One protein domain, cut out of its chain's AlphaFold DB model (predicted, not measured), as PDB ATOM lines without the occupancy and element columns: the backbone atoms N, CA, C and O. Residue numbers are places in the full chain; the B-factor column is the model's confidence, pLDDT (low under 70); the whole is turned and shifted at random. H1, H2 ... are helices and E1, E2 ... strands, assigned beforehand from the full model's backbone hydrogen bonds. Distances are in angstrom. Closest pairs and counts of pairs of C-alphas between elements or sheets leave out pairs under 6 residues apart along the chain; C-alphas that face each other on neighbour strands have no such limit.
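This is residues 32 to 207 of the 212 residues of an uncharacterized protein of Flavobacteriaceae bacterium (UniProt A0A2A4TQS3). A large, twisted antiparallel sheet forms a wall with helices H1, H2 and H3 over one face: H1 and H2 lie side by side across the strands, and the sheet curls round H3. The long strands E3 and E4 run on past E2, and near their far end the small hairpin of E7 and E8 joins E3 on the same side as E2, while E5 and E6 extend the sheet beside E1. The printed part has 176 residues, with eight named strands and three named helices in the order E1 E2 E3 E4 H1 E5 E6 H2 H3 E7 E8, of mixed class. The sheet is branched at E3. The whole is compact, with a radius of gyration of the C-alphas of 16.8 A and spans of 46 by 41 by 27 A.

Residues 32 to 43 hold no named element. Strand E1, residues 44 to 52, begins at C-alpha 44 (110.516, 231.764, 191.361) and is 23.4 A long. E2 is residues 56 to 63, 22.6 A. E3, residues 67 to 79, is the longest strand at 39.4 A, and E4, residues 85 to 95, measures 28.6 A. Helix H1, residues 97 to 109, spans 18.3 A from C-alpha 97 at (111.665, 241.823, 180.262). E5 is residues 132 to 139 and E6 residues 142 to 149. H2, residues 163 to 178, spans 23.3 A, and H3 is residues 181 to 190. E7, residues 195 to 199, is followed by E8, residues 202 to 206, which ends at C-alpha 206 (141.235, 232.417, 165.598).

E1, E2, E3 and E4 form a meander, each strand the antiparallel neighbour of the one before. N 48 and O 60 of E1 and E2 are 2.9 A apart, within hydrogen-bond range, as are N 59 and O 71 of E2 and E3 at 2.9 A and N 74 and O 91 of E3 and E4 at 2.9 A. On the other side of E1 from E2 lies E5, with N 49 and O 136 at 2.9 A. E5 and E6 are a hairpin, with N 135 and O 146 at 2.8 A. E3 has staggered pairing: E2 is beside its residues 67 to 74 and E7 beside 76 to 79, both on one side, with E4 on the other side. E3 and E7 are antiparallel at 125 degrees, with N 198 and O 77 at 2.8 A. E7 and E8 form a hairpin, with N 197 and O 204 at 2.9 A. The edge strands are E4, E6 and E8. H1, H2 and H3 are on the same face of the sheet. H1, at a height of 8.5 A over the sheet, runs across the strands, at 88 degrees to E2 on the local plane; its closest C-alphas to E3 are Asp 97 and Lys 69, 5.2 A. H2 has a height of 10.2 A over the sheet and also runs across the strands, at 88 degrees to E6 on the local plane. H1 and H2 touch, H2 with residues 171 to 178 alone, at a shallow tilt of 14 degrees, opposite ways; the closest C-alphas are Leu 103 and Phe 174, 6.7 A. H3 has its closest C-alpha to E3 at Phe 185, 6.3 A from that of Asn 74. H2 and H3 are close but not clearly touching, and H1 and H3 are apart. Every O i to N i+4 pair is within hydrogen-bond range in H1 and H3, and 11 of 12 are in H2.

The C-alphas of Lys 65 and Lys 81, the two farthest apart, are 50.7 A apart. The printed part has no cut. The links from H1 to E5, 22 residues, and from E6 to H2, 13 residues, are long; the other links between named elements are tight. The mean pLDDT of the printed part is 93.2, and residues 32 to 33 are under 70.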
ATOM      1  N   TRP A  32     126.373 222.065 184.153       53.00
ATOM      2  CA  TRP A  32     127.493 222.827 184.726       53.00
ATOM      3  C   TRP A  32     128.123 223.818 183.749       53.00
ATOM      4  O   TRP A  32     128.897 224.698 184.147       53.00
ATOM      5  N   GLU A  33     127.835 223.679 182.456       63.03
ATOM      6  CA  GLU A  33     128.446 224.530 181.443       63.03
ATOM      7  C   GLU A  33     127.841 225.929 181.430       63.03
ATOM      8  O   GLU A  33     128.559 226.899 181.172       63.03
ATOM      9  N   PHE A  34     126.580 226.051 181.831       70.25
ATOM     10  CA  PHE A  34     125.873 227.314 181.945       70.25
ATOM     11  C   PHE A  34     125.792 227.737 183.420       70.25
ATOM     12  O   PHE A  34     125.552 226.927 184.308       70.25
ATOM     13  N   GLU A  35     126.017 229.019 183.714       74.62
ATOM     14  CA  GLU A  35     125.801 229.584 185.058       74.62
ATOM     15  C   GLU A  35     124.293 229.753 185.290       74.62
ATOM     16  O   GLU A  35     123.762 230.855 185.201       74.62
ATOM     17  N   MET A  36     123.592 228.633 185.484       80.56
ATOM     18  CA  MET A  36     122.129 228.593 185.532       80.56
ATOM     19  C   MET A  36     121.578 229.188 186.827       80.56
ATOM     20  O   MET A  36     122.137 228.991 187.912       80.56
ATOM     21  N   THR A  37     120.423 229.849 186.732       91.75
ATOM     22  CA  THR A  37     119.698 230.304 187.919       91.75
ATOM     23  C   THR A  37     119.148 229.094 188.667       91.75
ATOM     24  O   THR A  37     118.337 228.356 188.118       91.75
ATOM     25  N   GLN A  38     119.532 228.893 189.927       92.75
ATOM     26  CA  GLN A  38     118.940 227.836 190.751       92.75
ATOM     27  C   GLN A  38     117.483 228.166 191.088       92.75
ATOM     28  O   GLN A  38     117.170 229.278 191.531       92.75
ATOM     29  N   PHE A  39     116.583 227.197 190.905       94.94
ATOM     30  CA  PHE A  39     115.189 227.385 191.271       94.94
ATOM     31  C   PHE A  39     115.034 227.554 192.787       94.94
ATOM     32  O   PHE A  39     115.551 226.789 193.596       94.94
ATOM     33  N   ASP A  40     114.234 228.546 193.168       96.25
ATOM     34  CA  ASP A  40     113.885 228.848 194.555       96.25
ATOM     35  C   ASP A  40     112.388 229.125 194.601       96.25
ATOM     36  O   ASP A  40     111.926 230.161 194.127       96.25
ATOM     37  N   SER A  41     111.624 228.212 195.200       95.06
ATOM     38  CA  SER A  41     110.164 228.314 195.285       95.06
ATOM     39  C   SER A  41     109.651 229.535 196.065       95.06
ATOM     40  O   SER A  41     108.451 229.837 196.023       95.06
ATOM     41  N   LEU A  42     110.512 230.241 196.807       96.00
ATOM     42  CA  LEU A  42     110.176 231.491 197.483       96.00
ATOM     43  C   LEU A  42     110.155 232.679 196.520       96.00
ATOM     44  O   LEU A  42     109.318 233.564 196.708       96.00
ATOM     45  N   ILE A  43     110.982 232.652 195.476       96.88
ATOM     46  CA  ILE A  43     111.213 233.763 194.541       96.88
ATOM     47  C   ILE A  43     110.609 233.460 193.166       96.88
ATOM     48  O   ILE A  43     109.918 234.292 192.571       96.88
ATOM     49  N   HIS A  44     110.843 232.245 192.689       97.50
ATOM     50  CA  HIS A  44     110.516 231.764 191.361       97.50
ATOM     51  C   HIS A  44     109.147 231.079 191.355       97.50
ATOM     52  O   HIS A  44     108.810 230.282 192.233       97.50
ATOM     53  N   GLU A  45     108.348 231.391 190.340       97.12
ATOM     54  CA  GLU A  45     107.168 230.603 189.992       97.12
ATOM     55  C   GLU A  45     107.576 229.460 189.061       97.12
ATOM     56  O   GLU A  45     107.178 228.311 189.273       97.12
ATOM     57  N   LYS A  46     108.386 229.785 188.044       97.31
ATOM     58  CA  LYS A  46     108.765 228.861 186.979       97.31
ATOM     59  C   LYS A  46     110.009 229.330 186.226       97.31
ATOM     60  O   LYS A  46     110.172 230.530 186.007       97.31
ATOM     61  N   ILE A  47     110.841 228.388 185.799       97.75
ATOM     62  CA  ILE A  47     111.983 228.616 184.912       97.75
ATOM     63  C   ILE A  47     111.861 227.680 183.709       97.75
ATOM     64  O   ILE A  47     111.624 226.484 183.869       97.75
ATOM     65  N   TYR A  48     112.022 228.235 182.511       97.94
ATOM     66  CA  TYR A  48     112.168 227.484 181.268       97.94
ATOM     67  C   TYR A  48     113.567 227.689 180.714       97.94
ATOM     68  O   TYR A  48     114.055 228.821 180.683       97.94
ATOM     69  N   ARG A  49     114.189 226.616 180.223       96.81
ATOM     70  CA  ARG A  49     115.456 226.702 179.493       96.81
ATOM     71  C   ARG A  49     115.388 225.972 178.171       96.81
ATOM     72  O   ARG A  49     114.798 224.897 178.078       96.81
ATOM     73  N   VAL A  50     116.025 226.565 177.174       97.06
ATOM     74  CA  VAL A  50     116.291 225.950 175.878       97.06
ATOM     75  C   VAL A  50     117.795 225.989 175.671       97.06
ATOM     76  O   VAL A  50     118.349 227.070 175.475       97.06
ATOM     77  N   SER A  51     118.447 224.834 175.764       95.00
ATOM     78  CA  SER A  51     119.888 224.695 175.545       95.00
ATOM     79  C   SER A  51     120.121 224.036 174.194       95.00
ATOM     80  O   SER A  51     119.511 223.014 173.899       95.00
ATOM     81  N   ILE A  52     120.991 224.615 173.379       93.00
ATOM     82  CA  ILE A  52     121.465 224.011 172.140       93.00
ATOM     83  C   ILE A  52     122.854 223.483 172.434       93.00
ATOM     84  O   ILE A  52     123.753 224.275 172.745       93.00
ATOM     85  N   GLU A  53     122.985 222.161 172.376       87.06
ATOM     86  CA  GLU A  53     124.181 221.439 172.769       87.06
ATOM     87  C   GLU A  53     124.697 222.021 174.093       87.06
ATOM     88  O   GLU A  53     124.020 222.040 175.125       87.06
ATOM     89  N   ASN A  54     125.880 222.606 174.004       82.44
ATOM     90  CA  ASN A  54     126.749 222.973 175.096       82.44
ATOM     91  C   ASN A  54     127.340 224.368 174.900       82.44
ATOM     92  O   ASN A  54     128.339 224.751 175.507       82.44
ATOM     93  N   ASN A  55     126.745 225.138 173.991       89.25
ATOM     94  CA  ASN A  55     127.292 226.406 173.536       89.25
ATOM     95  C   ASN A  55     126.288 227.551 173.562       89.25
ATOM     96  O   ASN A  55     126.725 228.702 173.591       89.25
ATOM     97  N   GLN A  56     124.981 227.283 173.589       94.00
ATOM     98  CA  GLN A  56     123.978 228.325 173.787       94.00
ATOM     99  C   GLN A  56     122.849 227.877 174.704       94.00
ATOM    100  O   GLN A  56     122.373 226.752 174.613       94.00
ATOM    101  N   GLN A  57     122.373 228.792 175.544       96.12
ATOM    102  CA  GLN A  57     121.196 228.580 176.371       96.12
ATOM    103  C   GLN A  57     120.360 229.851 176.468       96.12
ATOM    104  O   GLN A  57     120.864 230.907 176.844       96.12
ATOM    105  N   VAL A  58     119.063 229.733 176.196       97.81
ATOM    106  CA  VAL A  58     118.063 230.737 176.566       97.81
ATOM    107  C   VAL A  58     117.415 230.311 177.875       97.81
ATOM    108  O   VAL A  58     116.817 229.240 177.942       97.81
ATOM    109  N   GLU A  59     117.503 231.154 178.897       97.69
ATOM    110  CA  GLU A  59     116.817 230.987 180.179       97.69
ATOM    111  C   GLU A  59     115.726 232.053 180.305       97.69
ATOM    112  O   GLU A  59     115.988 233.243 180.127       97.69
ATOM    113  N   LEU A  60     114.503 231.629 180.617       98.50
ATOM    114  CA  LEU A  60     113.367 232.499 180.903       98.50
ATOM    115  C   LEU A  60     112.844 232.194 182.302       98.50
ATOM    116  O   LEU A  60     112.560 231.047 182.642       98.50
ATOM    117  N   ILE A  61     112.665 233.235 183.101       98.19
ATOM    118  CA  ILE A  61     112.307 233.136 184.510       98.19
ATOM    119  C   ILE A  61     111.025 233.924 184.732       98.19
ATOM    120  O   ILE A  61     110.963 235.126 184.474       98.19
ATOM    121  N   LYS A  62     110.013 233.254 185.277       98.19
ATOM    122  CA  LYS A  62     108.831 233.894 185.842       98.19
ATOM    123  C   LYS A  62     108.986 233.946 187.354       98.19
ATOM    124  O   LYS A  62     108.981 232.920 188.040       98.19
ATOM    125  N   LEU A  63     109.131 235.155 187.872       97.69
ATOM    126  CA  LEU A  63     109.166 235.441 189.298       97.69
ATOM    127  C   LEU A  63     107.739 235.524 189.846       97.69
ATOM    128  O   LEU A  63     106.772 235.779 189.118       97.69
ATOM    129  N   LYS A  64     107.602 235.387 191.165       94.62
ATOM    130  CA  LYS A  64     106.334 235.696 191.832       94.62
ATOM    131  C   LYS A  64     105.899 237.130 191.534       94.62
ATOM    132  O   LYS A  64     106.725 238.021 191.359       94.62
ATOM    133  N   LYS A  65     104.580 237.352 191.552       91.31
ATOM    134  CA  LYS A  65     103.931 238.633 191.211       91.31
ATOM    135  C   LYS A  65     104.015 239.005 189.720       91.31
ATOM    136  O   LYS A  65     103.782 240.158 189.382       91.31
ATOM    137  N   GLY A  66     104.295 238.039 188.841       90.88
ATOM    138  CA  GLY A  66     104.171 238.215 187.389       90.88
ATOM    139  C   GLY A  66     105.300 239.017 186.743       90.88
ATOM    140  O   GLY A  66     105.081 239.630 185.706       90.88
ATOM    141  N   VAL A  67     106.490 239.036 187.348       97.00
ATOM    142  CA  VAL A  67     107.680 239.650 186.740       97.00
ATOM    143  C   VAL A  67     108.415 238.604 185.910       97.00
ATOM    144  O   VAL A  67     108.610 237.477 186.366       97.00
ATOM    145  N   TYR A  68     108.851 238.992 184.714       98.31
ATOM    146  CA  TYR A  68     109.561 238.124 183.780       98.31
ATOM    147  C   TYR A  68     110.996 238.604 183.598       98.31
ATOM    148  O   TYR A  68     111.254 239.804 183.505       98.31
ATOM    149  N   LYS A  69     111.929 237.656 183.557       98.19
ATOM    150  CA  LYS A  69     113.349 237.878 183.280       98.19
ATOM    151  C   LYS A  69     113.820 236.870 182.249       98.19
ATOM    152  O   LYS A  69     113.238 235.794 182.127       98.19
ATOM    153  N   GLY A  70     114.876 237.203 181.523       97.75
ATOM    154  CA  GLY A  70     115.490 236.244 180.622       97.75
ATOM    155  C   GLY A  70     116.916 236.603 180.261       97.75
ATOM    156  O   GLY A  70     117.300 237.774 180.279       97.75
ATOM    157  N   HIS A  71     117.688 235.584 179.909       96.88
ATOM    158  CA  HIS A  71     119.070 235.730 179.480       96.88
ATOM    159  C   HIS A  71     119.386 234.743 178.354       96.88
ATOM    160  O   HIS A  71     118.856 233.633 178.320       96.88
ATOM    161  N   LEU A  72     120.273 235.149 177.451       97.31
ATOM    162  CA  LEU A  72     120.951 234.273 176.502       97.31
ATOM    163  C   LEU A  72     122.398 234.105 176.968       97.31
ATOM    164  O   LEU A  72     123.120 235.091 177.101       97.31
ATOM    165  N   ASN A  73     122.821 232.871 177.205       95.81
ATOM    166  CA  ASN A  73     124.187 232.529 177.567       95.81
ATOM    167  C   ASN A  73     124.872 231.826 176.394       95.81
ATOM    168  O   ASN A  73     124.430 230.760 175.974       95.81
ATOM    169  N   ASN A  74     125.949 232.416 175.884       95.69
ATOM    170  CA  ASN A  74     126.831 231.791 174.905       95.69
ATOM    171  C   ASN A  74     128.070 231.250 175.620       95.69
ATOM    172  O   ASN A  74     128.698 231.977 176.389       95.69
ATOM    173  N   VAL A  75     128.462 230.013 175.332       93.69
ATOM    174  CA  VAL A  75     129.586 229.324 175.972       93.69
ATOM    175  C   VAL A  75     130.525 228.745 174.920       93.69
ATOM    176  O   VAL A  75     130.112 228.218 173.891       93.69
ATOM    177  N   ILE A  76     131.826 228.863 175.175       94.19
ATOM    178  CA  ILE A  76     132.877 228.208 174.401       94.19
ATOM    179  C   ILE A  76     134.050 227.855 175.309       94.19
ATOM    180  O   ILE A  76     134.335 228.548 176.287       94.19
ATOM    181  N   TRP A  77     134.783 226.801 174.972       93.75
ATOM    182  CA  TRP A  77     135.971 226.398 175.712       93.75
ATOM    183  C   TRP A  77     137.233 226.741 174.934       93.75
ATOM    184  O   TRP A  77     137.310 226.547 173.724       93.75
ATOM    185  N   THR A  78     138.273 227.212 175.618       94.44
ATOM    186  CA  THR A  78     139.625 227.164 175.057       94.44
ATOM    187  C   THR A  78     140.108 225.722 175.029       94.44
ATOM    188  O   THR A  78     139.749 224.912 175.888       94.44
ATOM    189  N   THR A  79     140.949 225.398 174.052       93.81
ATOM    190  CA  THR A  79     141.467 224.041 173.888       93.81
ATOM    191  C   THR A  79     142.948 224.022 173.521       93.81
ATOM    192  O   THR A  79     143.510 225.015 173.056       93.81
ATOM    193  N   ASN A  80     143.615 222.894 173.755       90.44
ATOM    194  CA  ASN A  80     145.005 222.690 173.350       90.44
ATOM    195  C   ASN A  80     145.095 221.986 171.975       90.44
ATOM    196  O   ASN A  80     144.115 221.854 171.242       90.44
ATOM    197  N   LYS A  81     146.304 221.568 171.575       88.00
ATOM    198  CA  LYS A  81     146.508 220.813 170.322       88.00
ATOM    199  C   LYS A  81     145.921 219.397 170.359       88.00
ATOM    200  O   LYS A  81     145.701 218.839 169.298       88.00
ATOM    201  N   LYS A  82     145.701 218.842 171.556       89.38
ATOM    202  CA  LYS A  82     145.050 217.544 171.791       89.38
ATOM    203  C   LYS A  82     143.538 217.688 172.013       89.38
ATOM    204  O   LYS A  82     142.919 216.755 172.493       89.38
ATOM    205  N   GLU A  83     142.985 218.875 171.763       87.19
ATOM    206  CA  GLU A  83     141.543 219.151 171.819       87.19
ATOM    207  C   GLU A  83     140.922 219.062 173.225       87.19
ATOM    208  O   GLU A  83     139.726 219.261 173.410       87.19
ATOM    209  N   ILE A  84     141.767 218.942 174.251       87.88
ATOM    210  CA  ILE A  84     141.356 218.932 175.654       87.88
ATOM    211  C   ILE A  84     140.901 220.338 176.062       87.88
ATOM    212  O   ILE A  84     141.708 221.279 176.035       87.88
ATOM    213  N   ARG A  85     139.637 220.456 176.495       89.88
ATOM    214  CA  ARG A  85     139.043 221.679 177.063       89.88
ATOM    215  C   ARG A  85     139.877 222.181 178.248       89.88
ATOM    216  O   ARG A  85     140.359 221.395 179.064       89.88
ATOM    217  N   LYS A  86     140.097 223.496 178.328       90.62
ATOM    218  CA  LYS A  86     140.933 224.121 179.373       90.62
ATOM    219  C   LYS A  86     140.207 225.177 180.182       90.62
ATOM    220  O   LYS A  86     140.149 225.065 181.400       90.62
ATOM    221  N   LYS A  87     139.699 226.219 179.529       91.19
ATOM    222  CA  LYS A  87     139.029 227.334 180.203       91.19
ATOM    223  C   LYS A  87     137.722 227.658 179.500       91.19
ATOM    224  O   LYS A  87     137.734 227.893 178.293       91.19
ATOM    225  N   ARG A  88     136.635 227.736 180.266       91.38
ATOM    226  CA  ARG A  88     135.345 228.229 179.789       91.38
ATOM    227  C   ARG A  88     135.395 229.739 179.579       91.38
ATOM    228  O   ARG A  88     135.943 230.475 180.400       91.38
ATOM    229  N   ILE A  89     134.804 230.187 178.485       93.12
ATOM    230  CA  ILE A  89     134.497 231.583 178.202       93.12
ATOM    231  C   ILE A  89     132.992 231.647 177.979       93.12
ATOM    232  O   ILE A  89     132.467 230.916 177.142       93.12
ATOM    233  N   SER A  90     132.316 232.509 178.728       93.44
ATOM    234  CA  SER A  90     130.878 232.724 178.623       93.44
ATOM    235  C   SER A  90     130.563 234.186 178.322       93.44
ATOM    236  O   SER A  90     131.320 235.095 178.675       93.44
ATOM    237  N   GLN A  91     129.435 234.411 177.660       94.44
ATOM    238  CA  GLN A  91     128.823 235.719 177.491       94.44
ATOM    239  C   GLN A  91     127.342 235.604 177.828       94.44
ATOM    240  O   GLN A  91     126.603 234.916 177.131       94.44
ATOM    241  N   ILE A  92     126.914 236.335 178.854       95.31
ATOM    242  CA  ILE A  92     125.509 236.434 179.243       95.31
ATOM    243  C   ILE A  92     124.950 237.746 178.695       95.31
ATOM    244  O   ILE A  92     125.507 238.822 178.924       95.31
ATOM    245  N   ILE A  93     123.854 237.652 177.952       95.94
ATOM    246  CA  ILE A  93     123.135 238.772 177.352       95.94
ATOM    247  C   ILE A  93     121.758 238.831 178.004       95.94
ATOM    248  O   ILE A  93     121.006 237.860 177.954       95.94
ATOM    249  N   SER A  94     121.413 239.966 178.612       97.25
ATOM    250  CA  SER A  94     120.067 240.171 179.154       97.25
ATOM    251  C   SER A  94     119.052 240.264 178.021       97.25
ATOM    252  O   SER A  94     119.208 241.074 177.107       97.25
ATOM    253  N   ILE A  95     117.989 239.473 178.112       98.25
ATOM    254  CA  ILE A  95     116.811 239.603 177.259       98.25
ATOM    255  C   ILE A  95     115.903 240.656 177.909       98.25
ATOM    256  O   ILE A  95     115.672 240.579 179.119       98.25
ATOM    257  N   PRO A  96     115.389 241.649 177.159       98.38
ATOM    258  CA  PRO A  96     114.438 242.615 177.698       98.38
ATOM    259  C   PRO A  96     113.222 241.931 178.336       98.38
ATOM    260  O   PRO A  96     112.658 241.010 177.744       98.38
ATOM    261  N   ASP A  97     112.776 242.416 179.498       98.38
ATOM    262  CA  ASP A  97     111.665 241.823 180.262       98.38
ATOM    263  C   ASP A  97     110.391 241.625 179.416       98.38
ATOM    264  O   ASP A  97     109.716 240.607 179.542       98.38
ATOM    265  N   SER A  98     110.085 242.561 178.507       98.19
ATOM    266  CA  SER A  98     108.930 242.470 177.602       98.19
ATOM    267  C   SER A  98     109.054 241.335 176.579       98.19
ATOM    268  O   SER A  98     108.067 240.665 176.270       98.19
ATOM    269  N   ILE A  99     110.264 241.088 176.069       98.62
ATOM    270  CA  ILE A  99     110.555 239.960 175.178       98.62
ATOM    271  C   ILE A  99     110.510 238.654 175.973       98.62
ATOM    272  O   ILE A  99     109.912 237.682 175.515       98.62
ATOM    273  N   ALA A 100     111.076 238.640 177.184       98.56
ATOM    274  CA  ALA A 100     111.021 237.481 178.065       98.56
ATOM    275  C   ALA A 100     109.569 237.091 178.385       98.56
ATOM    276  O   ALA A 100     109.208 235.929 178.226       98.56
ATOM    277  N   GLU A 101     108.715 238.054 178.744       98.56
ATOM    278  CA  GLU A 101     107.281 237.828 178.963       98.56
ATOM    279  C   GLU A 101     106.590 237.264 177.714       98.56
ATOM    280  O   GLU A 101     105.844 236.284 177.803       98.56
ATOM    281  N   LYS A 102     106.845 237.860 176.542       98.56
ATOM    282  CA  LYS A 102     106.271 237.413 175.265       98.56
ATOM    283  C   LYS A 102     106.644 235.962 174.958       98.56
ATOM    284  O   LYS A 102     105.761 235.160 174.652       98.56
ATOM    285  N   LEU A 103     107.925 235.610 175.073       98.69
ATOM    286  CA  LEU A 103     108.404 234.240 174.875       98.69
ATOM    287  C   LEU A 103     107.783 233.281 175.892       98.69
ATOM    288  O   LEU A 103     107.296 232.220 175.508       98.69
ATOM    289  N   PHE A 104     107.714 233.679 177.164       97.75
ATOM    290  CA  PHE A 104     107.118 232.866 178.222       97.75
ATOM    291  C   PHE A 104     105.658 232.513 177.916       97.75
ATOM    292  O   PHE A 104     105.270 231.346 177.970       97.75
ATOM    293  N   ARG A 105     104.851 233.511 177.533       97.56
ATOM    294  CA  ARG A 105     103.443 233.315 177.151       97.56
ATOM    295  C   ARG A 105     103.316 232.431 175.912       97.56
ATOM    296  O   ARG A 105     102.475 231.536 175.888       97.56
ATOM    297  N   ASN A 106     104.167 232.640 174.908       98.25
ATOM    298  CA  ASN A 106     104.201 231.795 173.716       98.25
ATOM    299  C   ASN A 106     104.504 230.329 174.062       98.25
ATOM    300  O   ASN A 106     103.869 229.437 173.501       98.25
ATOM    301  N   PHE A 107     105.420 230.078 175.004       97.62
ATOM    302  CA  PHE A 107     105.770 228.732 175.471       97.62
ATOM    303  C   PHE A 107     104.618 228.086 176.253       97.62
ATOM    304  O   PHE A 107     104.333 226.903 176.063       97.62
ATOM    305  N   GLU A 108     103.901 228.854 177.077       94.88
ATOM    306  CA  GLU A 108     102.706 228.368 177.782       94.88
ATOM    307  C   GLU A 108     101.567 228.007 176.815       94.88
ATOM    308  O   GLU A 108     100.945 226.959 176.976       94.88
ATOM    309  N   ILE A 109     101.338 228.808 175.765       96.06
ATOM    310  CA  ILE A 109     100.305 228.545 174.744       96.06
ATOM    311  C   ILE A 109     100.525 227.199 174.041       96.06
ATOM    312  O   ILE A 109      99.561 226.505 173.720       96.06
ATOM    313  N   ILE A 110     101.781 226.820 173.801       95.19
ATOM    314  CA  ILE A 110     102.129 225.546 173.153       95.19
ATOM    315  C   ILE A 110     102.442 224.426 174.150       95.19
ATOM    316  O   ILE A 110     102.868 223.351 173.739       95.19
ATOM    317  N   ASN A 111     102.192 224.665 175.441       94.00
ATOM    318  CA  ASN A 111     102.326 223.688 176.513       94.00
ATOM    319  C   ASN A 111     103.747 223.102 176.642       94.00
ATOM    320  O   ASN A 111     103.912 221.886 176.734       94.00
ATOM    321  N   PHE A 112     104.757 223.984 176.661       95.12
ATOM    322  CA  PHE A 112     106.188 223.659 176.802       95.12
ATOM    323  C   PHE A 112     106.471 222.584 177.867       95.12
ATOM    324  O   PHE A 112     107.240 221.657 177.641       95.12
ATOM    325  N   GLU A 113     105.774 222.659 179.001       94.50
ATOM    326  CA  GLU A 113     105.893 221.738 180.138       94.50
ATOM    327  C   GLU A 113     105.491 220.289 179.856       94.50
ATOM    328  O   GLU A 113     105.743 219.413 180.676       94.50
ATOM    329  N   ARG A 114     104.779 220.015 178.765       93.75
ATOM    330  CA  ARG A 114     104.256 218.672 178.477       93.75
ATOM    331  C   ARG A 114     104.810 218.081 177.197       93.75
ATOM    332  O   ARG A 114     104.267 217.090 176.717       93.75
ATOM    333  N   ILE A 115     105.856 218.683 176.643       94.31
ATOM    334  CA  ILE A 115     106.576 218.098 175.520       94.31
ATOM    335  C   ILE A 115     107.265 216.829 176.038       94.31
ATOM    336  O   ILE A 115     108.068 216.925 176.967       94.31
ATOM    337  N   PRO A 116     106.926 215.640 175.513       95.75
ATOM    338  CA  PRO A 116     107.596 214.418 175.921       95.75
ATOM    339  C   PRO A 116     109.003 214.363 175.325       95.75
ATOM    340  O   PRO A 116     109.283 214.983 174.300       95.75
ATOM    341  N   ASP A 117     109.878 213.603 175.976       95.38
ATOM    342  CA  ASP A 117     111.207 213.315 175.440       95.38
ATOM    343  C   ASP A 117     111.128 212.586 174.093       95.38
ATOM    344  O   ASP A 117     110.201 211.799 173.877       95.38
ATOM    345  N   CYS A 118     112.087 212.851 173.199       94.25
ATOM    346  CA  CYS A 118     112.156 212.232 171.879       94.25
ATOM    347  C   CYS A 118     112.134 210.699 171.949       94.25
ATOM    348  O   CYS A 118     111.449 210.074 171.145       94.25
ATOM    349  N   GLU A 119     112.747 210.086 172.967       94.06
ATOM    350  CA  GLU A 119     112.709 208.629 173.172       94.06
ATOM    351  C   GLU A 119     111.290 208.071 173.395       94.06
ATOM    352  O   GLU A 119     111.044 206.879 173.216       94.06
ATOM    353  N   LYS A 120     110.337 208.923 173.792       95.81
ATOM    354  CA  LYS A 120     108.937 208.557 174.061       95.81
ATOM    355  C   LYS A 120     107.997 208.897 172.903       95.81
ATOM    356  O   LYS A 120     106.793 208.666 173.020       95.81
ATOM    357  N   ILE A 121     108.512 209.477 171.821       95.69
ATOM    358  CA  ILE A 121     107.731 209.915 170.665       95.69
ATOM    359  C   ILE A 121     107.984 208.952 169.508       95.69
ATOM    360  O   ILE A 121     109.100 208.848 169.001       95.69
ATOM    361  N   ASP A 122     106.927 208.290 169.044       92.94
ATOM    362  CA  ASP A 122     107.017 207.433 167.864       92.94
ATOM    363  C   ASP A 122     107.456 208.235 166.625       92.94
ATOM    364  O   ASP A 122     106.988 209.350 166.377       92.94
ATOM    365  N   GLY A 123     108.402 207.680 165.869       90.38
ATOM    366  CA  GLY A 123     109.008 208.333 164.707       90.38
ATOM    367  C   GLY A 123     109.981 209.480 165.019       90.38
ATOM    368  O   GLY A 123     110.522 210.070 164.077       90.38
ATOM    369  N   CYS A 124     110.242 209.801 166.292       93.62
ATOM    370  CA  CYS A 124     111.285 210.759 166.650       93.62
ATOM    371  C   CYS A 124     112.680 210.169 166.404       93.62
ATOM    372  O   CYS A 124     112.892 208.957 166.473       93.62
ATOM    373  N   LYS A 125     113.628 211.027 166.032       90.62
ATOM    374  CA  LYS A 125     114.963 210.617 165.623       90.62
ATOM    375  C   LYS A 125     115.924 210.676 166.805       90.62
ATOM    376  O   LYS A 125     116.033 211.710 167.450       90.62
ATOM    377  N   ILE A 126     116.624 209.574 167.052       89.81
ATOM    378  CA  ILE A 126     117.582 209.411 168.152       89.81
ATOM    379  C   ILE A 126     118.857 208.731 167.639       89.81
ATOM    380  O   ILE A 126     118.812 208.020 166.633       89.81
ATOM    381  N   GLY A 127     119.980 208.913 168.339       82.81
ATOM    382  CA  GLY A 127     121.233 208.208 168.041       82.81
ATOM    383  C   GLY A 127     122.053 208.780 166.877       82.81
ATOM    384  O   GLY A 127     122.876 208.066 166.312       82.81
ATOM    385  N   PHE A 128     121.824 210.038 166.497       81.19
ATOM    386  CA  PHE A 128     122.619 210.751 165.494       81.19
ATOM    387  C   PHE A 128     123.779 211.553 166.095       81.19
ATOM    388  O   PHE A 128     123.612 212.276 167.069       81.19
ATOM    389  N   ASP A 129     124.946 211.493 165.460       74.00
ATOM    390  CA  ASP A 129     126.027 212.430 165.762       74.00
ATOM    391  C   ASP A 129     125.634 213.808 165.225       74.00
ATOM    392  O   ASP A 129     125.411 213.961 164.022       74.00
ATOM    393  N   GLY A 130     125.510 214.802 166.102       80.00
ATOM    394  CA  GLY A 130     124.894 216.054 165.697       80.00
ATOM    395  C   GLY A 130     124.594 217.016 166.833       80.00
ATOM    396  O   GLY A 130     125.172 216.912 167.911       80.00
ATOM    397  N   GLU A 131     123.707 217.968 166.557       88.62
ATOM    398  CA  GLU A 131     123.232 218.954 167.525       88.62
ATOM    399  C   GLU A 131     122.017 218.432 168.303       88.62
ATOM    400  O   GLU A 131     120.994 218.054 167.734       88.62
ATOM    401  N   THR A 132     122.089 218.484 169.623       92.69
ATOM    402  CA  THR A 132     121.032 218.122 170.559       92.69
ATOM    403  C   THR A 132     120.454 219.384 171.173       92.69
ATOM    404  O   THR A 132     121.158 220.176 171.791       92.69
ATOM    405  N   THR A 133     119.146 219.576 171.046       95.06
ATOM    406  CA  THR A 133     118.432 220.639 171.756       95.06
ATOM    407  C   THR A 133     117.766 220.071 173.003       95.06
ATOM    408  O   THR A 133     117.007 219.104 172.926       95.06
ATOM    409  N   PHE A 134     118.003 220.704 174.146       95.19
ATOM    410  CA  PHE A 134     117.403 220.362 175.428       95.19
ATOM    411  C   PHE A 134     116.364 221.404 175.833       95.19
ATOM    412  O   PHE A 134     116.622 222.608 175.800       95.19
ATOM    413  N   PHE A 135     115.208 220.936 176.290       96.38
ATOM    414  CA  PHE A 135     114.158 221.761 176.877       96.38
ATOM    415  C   PHE A 135     114.010 221.389 178.346       96.38
ATOM    416  O   PHE A 135     113.636 220.263 178.668       96.38
ATOM    417  N   SER A 136     114.298 222.331 179.238       95.62
ATOM    418  CA  SER A 136     114.210 222.126 180.682       95.62
ATOM    419  C   SER A 136     113.108 222.982 181.290       95.62
ATOM    420  O   SER A 136     112.913 224.139 180.908       95.62
ATOM    421  N   THR A 137     112.371 222.409 182.236       96.44
ATOM    422  CA  THR A 137     111.390 223.122 183.049       96.44
ATOM    423  C   THR A 137     111.636 222.874 184.523       96.44
ATOM    424  O   THR A 137     111.611 221.730 184.974       96.44
ATOM    425  N   GLU A 138     111.712 223.963 185.281       96.12
ATOM    426  CA  GLU A 138     111.697 223.938 186.736       96.12
ATOM    427  C   GLU A 138     110.498 224.715 187.290       96.12
ATOM    428  O   GLU A 138     110.253 225.878 186.971       96.12
ATOM    429  N   THR A 139     109.740 224.060 188.158       96.00
ATOM    430  CA  THR A 139     108.664 224.621 188.977       96.00
ATOM    431  C   THR A 139     108.733 223.989 190.363       96.00
ATOM    432  O   THR A 139     109.441 223.011 190.591       96.00
ATOM    433  N   LYS A 140     107.877 224.436 191.288       95.56
ATOM    434  CA  LYS A 140     107.732 223.780 192.598       95.56
ATOM    435  C   LYS A 140     107.383 222.280 192.511       95.56
ATOM    436  O   LYS A 140     107.647 221.552 193.461       95.56
ATOM    437  N   LYS A 141     106.728 221.826 191.434       95.12
ATOM    438  CA  LYS A 141     106.215 220.447 191.300       95.12
ATOM    439  C   LYS A 141     106.956 219.607 190.263       95.12
ATOM    440  O   LYS A 141     106.660 218.426 190.139       95.12
ATOM    441  N   MET A 142     107.841 220.215 189.484       93.62
ATOM    442  CA  MET A 142     108.418 219.594 188.301       93.62
ATOM    443  C   MET A 142     109.827 220.112 188.102       93.62
ATOM    444  O   MET A 142     110.026 221.320 188.057       93.62
ATOM    445  N   ASN A 143     110.764 219.189 187.957       93.69
ATOM    446  CA  ASN A 143     112.082 219.440 187.409       93.69
ATOM    447  C   ASN A 143     112.287 218.370 186.339       93.69
ATOM    448  O   ASN A 143     112.342 217.183 186.662       93.69
ATOM    449  N   GLN A 144     112.259 218.777 185.078       94.00
ATOM    450  CA  GLN A 144     112.406 217.860 183.958       94.00
ATOM    451  C   GLN A 144     113.239 218.505 182.866       94.00
ATOM    452  O   GLN A 144     113.128 219.705 182.615       94.00
ATOM    453  N   THR A 145     113.985 217.668 182.163       94.62
ATOM    454  CA  THR A 145     114.680 218.027 180.937       94.62
ATOM    455  C   THR A 145     114.355 216.965 179.902       94.62
ATOM    456  O   THR A 145     114.359 215.775 180.216       94.62
ATOM    457  N   VAL A 146     114.030 217.404 178.691       95.44
ATOM    458  CA  VAL A 146     113.793 216.544 177.529       95.44
ATOM    459  C   VAL A 146     114.733 216.940 176.402       95.44
ATOM    460  O   VAL A 146     115.124 218.105 176.309       95.44
ATOM    461  N   SER A 147     115.096 215.991 175.549       94.81
ATOM    462  CA  SER A 147     116.078 216.192 174.484       94.81
ATOM    463  C   SER A 147     115.525 215.846 173.106       94.81
ATOM    464  O   SER A 147     114.685 214.959 172.955       94.81
ATOM    465  N   PHE A 148     115.995 216.574 172.094       95.31
ATOM    466  CA  PHE A 148     115.685 216.360 170.686       95.31
ATOM    467  C   PHE A 148     116.966 216.451 169.872       95.31
ATOM    468  O   PHE A 148     117.630 217.487 169.866       95.31
ATOM    469  N   TRP A 149     117.292 215.370 169.178       93.50
ATOM    470  CA  TRP A 149     118.494 215.270 168.367       93.50
ATOM    471  C   TRP A 149     118.180 215.788 166.969       93.50
ATOM    472  O   TRP A 149     117.131 215.467 166.407       93.50
ATOM    473  N   GLU A 150     119.070 216.609 166.416       91.94
ATOM    474  CA  GLU A 150     118.945 217.171 165.072       91.94
ATOM    475  C   GLU A 150     117.592 217.871 164.851       91.94
ATOM    476  O   GLU A 150     116.966 217.783 163.787       91.94
ATOM    477  N   LEU A 151     117.109 218.564 165.892       94.06
ATOM    478  CA  LEU A 151     115.735 219.058 165.986       94.06
ATOM    479  C   LEU A 151     115.309 219.852 164.748       94.06
ATOM    480  O   LEU A 151     114.186 219.688 164.274       94.06
ATOM    481  N   THR A 152     116.178 220.717 164.224       90.88
ATOM    482  CA  THR A 152     115.889 221.605 163.088       90.88
ATOM    483  C   THR A 152     116.330 221.047 161.735       90.88
ATOM    484  O   THR A 152     116.176 221.735 160.731       90.88
ATOM    485  N   SER A 153     116.859 219.825 161.681       90.06
ATOM    486  CA  SER A 153     117.397 219.238 160.453       90.06
ATOM    487  C   SER A 153     116.294 218.731 159.529       90.06
ATOM    488  O   SER A 153     115.539 217.821 159.877       90.06
ATOM    489  N   ASP A 154     116.204 219.288 158.324       89.88
ATOM    490  CA  ASP A 154     115.295 218.787 157.283       89.88
ATOM    491  C   ASP A 154     115.869 217.560 156.550       89.88
ATOM    492  O   ASP A 154     115.153 216.886 155.817       89.88
ATOM    493  N   TYR A 155     117.143 217.224 156.789       89.50
ATOM    494  CA  TYR A 155     117.755 215.994 156.280       89.50
ATOM    495  C   TYR A 155     117.243 214.753 157.023       89.50
ATOM    496  O   TYR A 155     116.924 213.743 156.401       89.50
ATOM    497  N   TYR A 156     117.138 214.825 158.354       86.38
ATOM    498  CA  TYR A 156     116.670 213.699 159.173       86.38
ATOM    499  C   TYR A 156     115.143 213.634 159.302       86.38
ATOM    500  O   TYR A 156     114.584 212.566 159.571       86.38
ATOM    501  N   TYR A 157     114.465 214.760 159.086       87.75
ATOM    502  CA  TYR A 157     113.014 214.897 159.173       87.75
ATOM    503  C   TYR A 157     112.426 215.312 157.816       87.75
ATOM    504  O   TYR A 157     111.943 216.432 157.664       87.75
ATOM    505  N   THR A 158     112.474 214.411 156.830       83.06
ATOM    506  CA  THR A 158     111.995 214.683 155.461       83.06
ATOM    507  C   THR A 158     110.477 214.556 155.320       83.06
ATOM    508  O   THR A 158     109.852 215.416 154.713       83.06
ATOM    509  N   ASP A 159     109.878 213.520 155.919       81.94
ATOM    510  CA  ASP A 159     108.447 213.209 155.827       81.94
ATOM    511  C   ASP A 159     107.903 212.711 157.176       81.94
ATOM    512  O   ASP A 159     108.632 212.119 157.973       81.94
ATOM    513  N   ASN A 160     106.604 212.922 157.427       86.31
ATOM    514  CA  ASN A 160     105.891 212.459 158.630       86.31
ATOM    515  C   ASN A 160     106.533 212.892 159.963       86.31
ATOM    516  O   ASN A 160     106.654 212.104 160.899       86.31
ATOM    517  N   ILE A 161     106.928 214.165 160.057       93.31
ATOM    518  CA  ILE A 161     107.498 214.744 161.280       93.31
ATOM    519  C   ILE A 161     106.485 214.621 162.435       93.31
ATOM    520  O   ILE A 161     105.367 215.135 162.302       93.31
ATOM    521  N   PRO A 162     106.853 214.007 163.578       94.94
ATOM    522  CA  PRO A 162     105.961 213.922 164.728       94.94
ATOM    523  C   PRO A 162     105.489 215.307 165.184       94.94
ATOM    524  O   PRO A 162     106.250 216.280 165.180       94.94
ATOM    525  N   LYS A 163     104.228 215.419 165.611       94.81
ATOM    526  CA  LYS A 163     103.643 216.709 166.025       94.81
ATOM    527  C   LYS A 163     104.419 217.344 167.184       94.81
ATOM    528  O   LYS A 163     104.550 218.562 167.235       94.81
ATOM    529  N   GLU A 164     104.964 216.535 168.088       95.81
ATOM    530  CA  GLU A 164     105.776 216.973 169.220       95.81
ATOM    531  C   GLU A 164     107.093 217.599 168.750       95.81
ATOM    532  O   GLU A 164     107.481 218.654 169.249       95.81
ATOM    533  N   VAL A 165     107.722 217.028 167.716       95.75
ATOM    534  CA  VAL A 165     108.907 217.610 167.067       95.75
ATOM    535  C   VAL A 165     108.553 218.951 166.417       95.75
ATOM    536  O   VAL A 165     109.301 219.919 166.544       95.75
ATOM    537  N   LEU A 166     107.384 219.069 165.777       95.56
ATOM    538  CA  LEU A 166     106.918 220.348 165.222       95.56
ATOM    539  C   LEU A 166     106.674 221.408 166.309       95.56
ATOM    540  O   LEU A 166     106.965 222.586 166.089       95.56
ATOM    541  N   ILE A 167     106.170 221.008 167.479       96.25
ATOM    542  CA  ILE A 167     106.017 221.890 168.646       96.25
ATOM    543  C   ILE A 167     107.394 222.347 169.149       96.25
ATOM    544  O   ILE A 167     107.598 223.549 169.327       96.25
ATOM    545  N   ALA A 168     108.353 221.430 169.293       96.75
ATOM    546  CA  ALA A 168     109.726 221.755 169.679       96.75
ATOM    547  C   ALA A 168     110.393 222.720 168.677       96.75
ATOM    548  O   ALA A 168     110.926 223.759 169.065       96.75
ATOM    549  N   ARG A 169     110.250 222.485 167.364       96.62
ATOM    550  CA  ARG A 169     110.699 223.428 166.319       96.62
ATOM    551  C   ARG A 169     110.023 224.796 166.438       96.62
ATOM    552  O   ARG A 169     110.638 225.825 166.160       96.62
ATOM    553  N   LYS A 170     108.749 224.842 166.840       97.44
ATOM    554  CA  LYS A 170     108.010 226.098 167.023       97.44
ATOM    555  C   LYS A 170     108.557 226.927 168.189       97.44
ATOM    556  O   LYS A 170     108.591 228.148 168.062       97.44
ATOM    557  N   ILE A 171     109.045 226.295 169.260       97.81
ATOM    558  CA  ILE A 171     109.775 226.983 170.343       97.81
ATOM    559  C   ILE A 171     110.988 227.719 169.773       97.81
ATOM    560  O   ILE A 171     111.133 228.924 169.980       97.81
ATOM    561  N   MET A 172     111.811 227.020 168.985       97.38
ATOM    562  CA  MET A 172     112.998 227.606 168.352       97.38
ATOM    563  C   MET A 172     112.638 228.774 167.432       97.38
ATOM    564  O   MET A 172     113.329 229.793 167.423       97.38
ATOM    565  N   LYS A 173     111.532 228.661 166.686       97.56
ATOM    566  CA  LYS A 173     111.016 229.749 165.843       97.56
ATOM    567  C   LYS A 173     110.592 230.967 166.658       97.56
ATOM    568  O   LYS A 173     110.874 232.082 166.238       97.56
ATOM    569  N   PHE A 174     109.940 230.776 167.805       98.25
ATOM    570  CA  PHE A 174     109.574 231.895 168.674       98.25
ATOM    571  C   PHE A 174     110.799 232.640 169.191       98.25
ATOM    572  O   PHE A 174     110.805 233.863 169.141       98.25
ATOM    573  N   ILE A 175     111.839 231.925 169.623       98.31
ATOM    574  CA  ILE A 175     113.091 232.546 170.072       98.31
ATOM    575  C   ILE A 175     113.742 233.326 168.923       98.31
ATOM    576  O   ILE A 175     113.980 234.525 169.048       98.31
ATOM    577  N   ASN A 176     113.964 232.665 167.781       98.00
ATOM    578  CA  ASN A 176     114.667 233.267 166.645       98.00
ATOM    579  C   ASN A 176     113.909 234.432 165.991       98.00
ATOM    580  O   ASN A 176     114.528 235.253 165.319       98.00
ATOM    581  N   ALA A 177     112.592 234.534 166.195       98.12
ATOM    582  CA  ALA A 177     111.811 235.685 165.752       98.12
ATOM    583  C   ALA A 177     112.099 236.956 166.570       98.12
ATOM    584  O   ALA A 177     111.904 238.056 166.057       98.12
ATOM    585  N   GLU A 178     112.550 236.824 167.822       98.31
ATOM    586  CA  GLU A 178     112.917 237.965 168.668       98.31
ATOM    587  C   GLU A 178     114.410 238.297 168.552       98.31
ATOM    588  O   GLU A 178     114.787 239.468 168.544       98.31
ATOM    589  N   PHE A 179     115.264 237.275 168.462       96.94
ATOM    590  CA  PHE A 179     116.703 237.420 168.252       96.94
ATOM    591  C   PHE A 179     117.297 236.146 167.640       96.94
ATOM    592  O   PHE A 179     117.062 235.047 168.132       96.94
ATOM    593  N   SER A 180     118.110 236.289 166.590       97.31
ATOM    594  CA  SER A 180     118.773 235.150 165.939       97.31
ATOM    595  C   SER A 180     119.850 234.548 166.845       97.31
ATOM    596  O   SER A 180     120.861 235.194 167.126       97.31
ATOM    597  N   LEU A 181     119.652 233.306 167.293       96.19
ATOM    598  CA  LEU A 181     120.620 232.586 168.128       96.19
ATOM    599  C   LEU A 181     121.960 232.423 167.409       96.19
ATOM    600  O   LEU A 181     123.008 232.707 167.995       96.19
ATOM    601  N   GLU A 182     121.910 232.064 166.128       95.19
ATOM    602  CA  GLU A 182     123.089 231.908 165.279       95.19
ATOM    603  C   GLU A 182     123.869 233.225 165.165       95.19
ATOM    604  O   GLU A 182     125.087 233.250 165.345       95.19
ATOM    605  N   GLU A 183     123.183 234.344 164.916       97.19
ATOM    606  CA  GLU A 183     123.838 235.647 164.799       97.19
ATOM    607  C   GLU A 183     124.499 236.057 166.121       97.19
ATOM    608  O   GLU A 183     125.656 236.485 166.128       97.19
ATOM    609  N   GLN A 184     123.806 235.871 167.249       97.44
ATOM    610  CA  GLN A 184     124.350 236.176 168.575       97.44
ATOM    611  C   GLN A 184     125.588 235.327 168.889       97.44
ATOM    612  O   GLN A 184     126.591 235.857 169.379       97.44
ATOM    613  N   PHE A 185     125.563 234.035 168.552       96.00
ATOM    614  CA  PHE A 185     126.724 233.161 168.715       96.00
ATOM    615  C   PHE A 185     127.879 233.575 167.803       96.00
ATOM    616  O   PHE A 185     129.022 233.676 168.247       96.00
ATOM    617  N   ASN A 186     127.588 233.885 166.538       95.50
ATOM    618  CA  ASN A 186     128.583 234.326 165.567       95.50
ATOM    619  C   ASN A 186     129.261 235.631 166.003       95.50
ATOM    620  O   ASN A 186     130.485 235.768 165.917       95.50
ATOM    621  N   ILE A 187     128.497 236.587 166.533       96.62
ATOM    622  CA  ILE A 187     129.038 237.822 167.113       96.62
ATOM    623  C   ILE A 187     129.950 237.504 168.302       96.62
ATOM    624  O   ILE A 187     131.056 238.050 168.381       96.62
ATOM    625  N   PHE A 188     129.517 236.619 169.204       95.94
ATOM    626  CA  PHE A 188     130.304 236.184 170.356       95.94
ATOM    627  C   PHE A 188     131.647 235.580 169.932       95.94
ATOM    628  O   PHE A 188     132.705 236.089 170.318       95.94
ATOM    629  N   ILE A 189     131.630 234.558 169.069       95.00
ATOM    630  CA  ILE A 189     132.858 233.888 168.627       95.00
ATOM    631  C   ILE A 189     133.765 234.835 167.839       95.00
ATOM    632  O   ILE A 189     134.986 234.726 167.916       95.00
ATOM    633  N   ASN A 190     133.218 235.790 167.080       93.94
ATOM    634  CA  ASN A 190     134.012 236.729 166.284       93.94
ATOM    635  C   ASN A 190     134.801 237.739 167.112       93.94
ATOM    636  O   ASN A 190     135.803 238.258 166.623       93.94
ATOM    637  N   ARG A 191     134.405 237.961 168.366       93.75
ATOM    638  CA  ARG A 191     135.114 238.836 169.309       93.75
ATOM    639  C   ARG A 191     136.199 238.115 170.110       93.75
ATOM    640  O   ARG A 191     136.944 238.774 170.831       93.75
ATOM    641  N   LEU A 192     136.302 236.789 169.999       94.12
ATOM    642  CA  LEU A 192     137.318 236.025 170.717       94.12
ATOM    643  C   LEU A 192     138.733 236.419 170.259       94.12
ATOM    644  O   LEU A 192     138.956 236.632 169.062       94.12
ATOM    645  N   PRO A 193     139.704 236.496 171.188       93.38
ATOM    646  CA  PRO A 193     141.085 236.797 170.843       93.38
ATOM    647  C   PRO A 193     141.730 235.667 170.024       93.38
ATOM    648  O   PRO A 193     141.129 234.634 169.725       93.38
ATOM    649  N   HIS A 194     142.992 235.864 169.635       93.56
ATOM    650  CA  HIS A 194     143.781 234.805 169.013       93.56
ATOM    651  C   HIS A 194     143.833 233.569 169.922       93.56
ATOM    652  O   HIS A 194     144.172 233.678 171.101       93.56
ATOM    653  N   GLY A 195     143.530 232.392 169.372       94.00
ATOM    654  CA  GLY A 195     143.484 231.173 170.169       94.00
ATOM    655  C   GLY A 195     142.865 229.970 169.466       94.00
ATOM    656  O   GLY A 195     142.473 230.028 168.296       94.00
ATOM    657  N   ARG A 196     142.809 228.868 170.221       95.19
ATOM    658  CA  ARG A 196     142.142 227.609 169.877       95.19
ATOM    659  C   ARG A 196     140.919 227.445 170.757       95.19
ATOM    660  O   ARG A 196     141.046 227.490 171.983       95.19
ATOM    661  N   TYR A 197     139.776 227.220 170.132       95.19
ATOM    662  CA  TYR A 197     138.497 227.111 170.813       95.19
ATOM    663  C   TYR A 197     137.737 225.874 170.358       95.19
ATOM    664  O   TYR A 197     137.953 225.405 169.242       95.19
ATOM    665  N   ILE A 198     136.864 225.363 171.218       92.25
ATOM    666  CA  ILE A 198     135.992 224.226 170.945       92.25
ATOM    667  C   ILE A 198     134.601 224.470 171.539       92.25
ATOM    668  O   ILE A 198     134.479 224.986 172.653       92.25
ATOM    669  N   TYR A 199     133.571 224.105 170.785       89.62
ATOM    670  CA  TYR A 199     132.175 224.037 171.221       89.62
ATOM    671  C   TYR A 199     131.493 222.890 170.472       89.62
ATOM    672  O   TYR A 199     131.798 222.677 169.298       89.62
ATOM    673  N   GLY A 200     130.632 222.122 171.151       83.25
ATOM    674  CA  GLY A 200     130.187 220.823 170.634       83.25
ATOM    675  C   GLY A 200     131.389 220.000 170.148       83.25
ATOM    676  O   GLY A 200     132.394 219.889 170.861       83.25
ATOM    677  N   SER A 201     131.323 219.554 168.893       81.94
ATOM    678  CA  SER A 201     132.404 218.858 168.174       81.94
ATOM    679  C   SER A 201     133.195 219.759 167.207       81.94
ATOM    680  O   SER A 201     133.959 219.269 166.376       81.94
ATOM    681  N   ILE A 202     133.025 221.085 167.278       88.25
ATOM    682  CA  ILE A 202     133.617 222.047 166.338       88.25
ATOM    683  C   ILE A 202     134.826 222.743 166.960       88.25
ATOM    684  O   ILE A 202     134.752 223.318 168.047       88.25
ATOM    685  N   ILE A 203     135.933 222.778 166.214       90.50
ATOM    686  CA  ILE A 203     137.174 223.450 166.613       90.50
ATOM    687  C   ILE A 203     137.394 224.700 165.771       90.50
ATOM    688  O   ILE A 203     137.457 224.646 164.544       90.50
ATOM    689  N   ILE A 204     137.610 225.830 166.443       92.50
ATOM    690  CA  ILE A 204     137.913 227.111 165.804       92.50
ATOM    691  C   ILE A 204     139.353 227.532 166.101       92.50
ATOM    692  O   ILE A 204     139.795 227.609 167.249       92.50
ATOM    693  N   MET A 205     140.064 227.911 165.038       92.25
ATOM    694  CA  MET A 205     141.350 228.606 165.091       92.25
ATOM    695  C   MET A 205     141.145 230.099 164.811       92.25
ATOM    696  O   MET A 205     140.957 230.493 163.659       92.25
ATOM    697  N   LYS A 206     141.237 230.963 165.824       91.50
ATOM    698  CA  LYS A 206     141.235 232.417 165.598       91.50
ATOM    699  C   LYS A 206     142.653 232.879 165.337       91.50
ATOM    700  O   LYS A 206     143.489 232.780 166.224       91.50
ATOM    701  N   LYS A 207     142.950 233.380 164.136       83.06
ATOM    702  CA  LYS A 207     144.237 234.018 163.803       83.06
ATOM    703  C   LYS A 207     144.180 235.497 164.203       83.06
ATOM    704  O   LYS A 207     143.161 236.140 163.984       83.06
TER     705      LYS A 207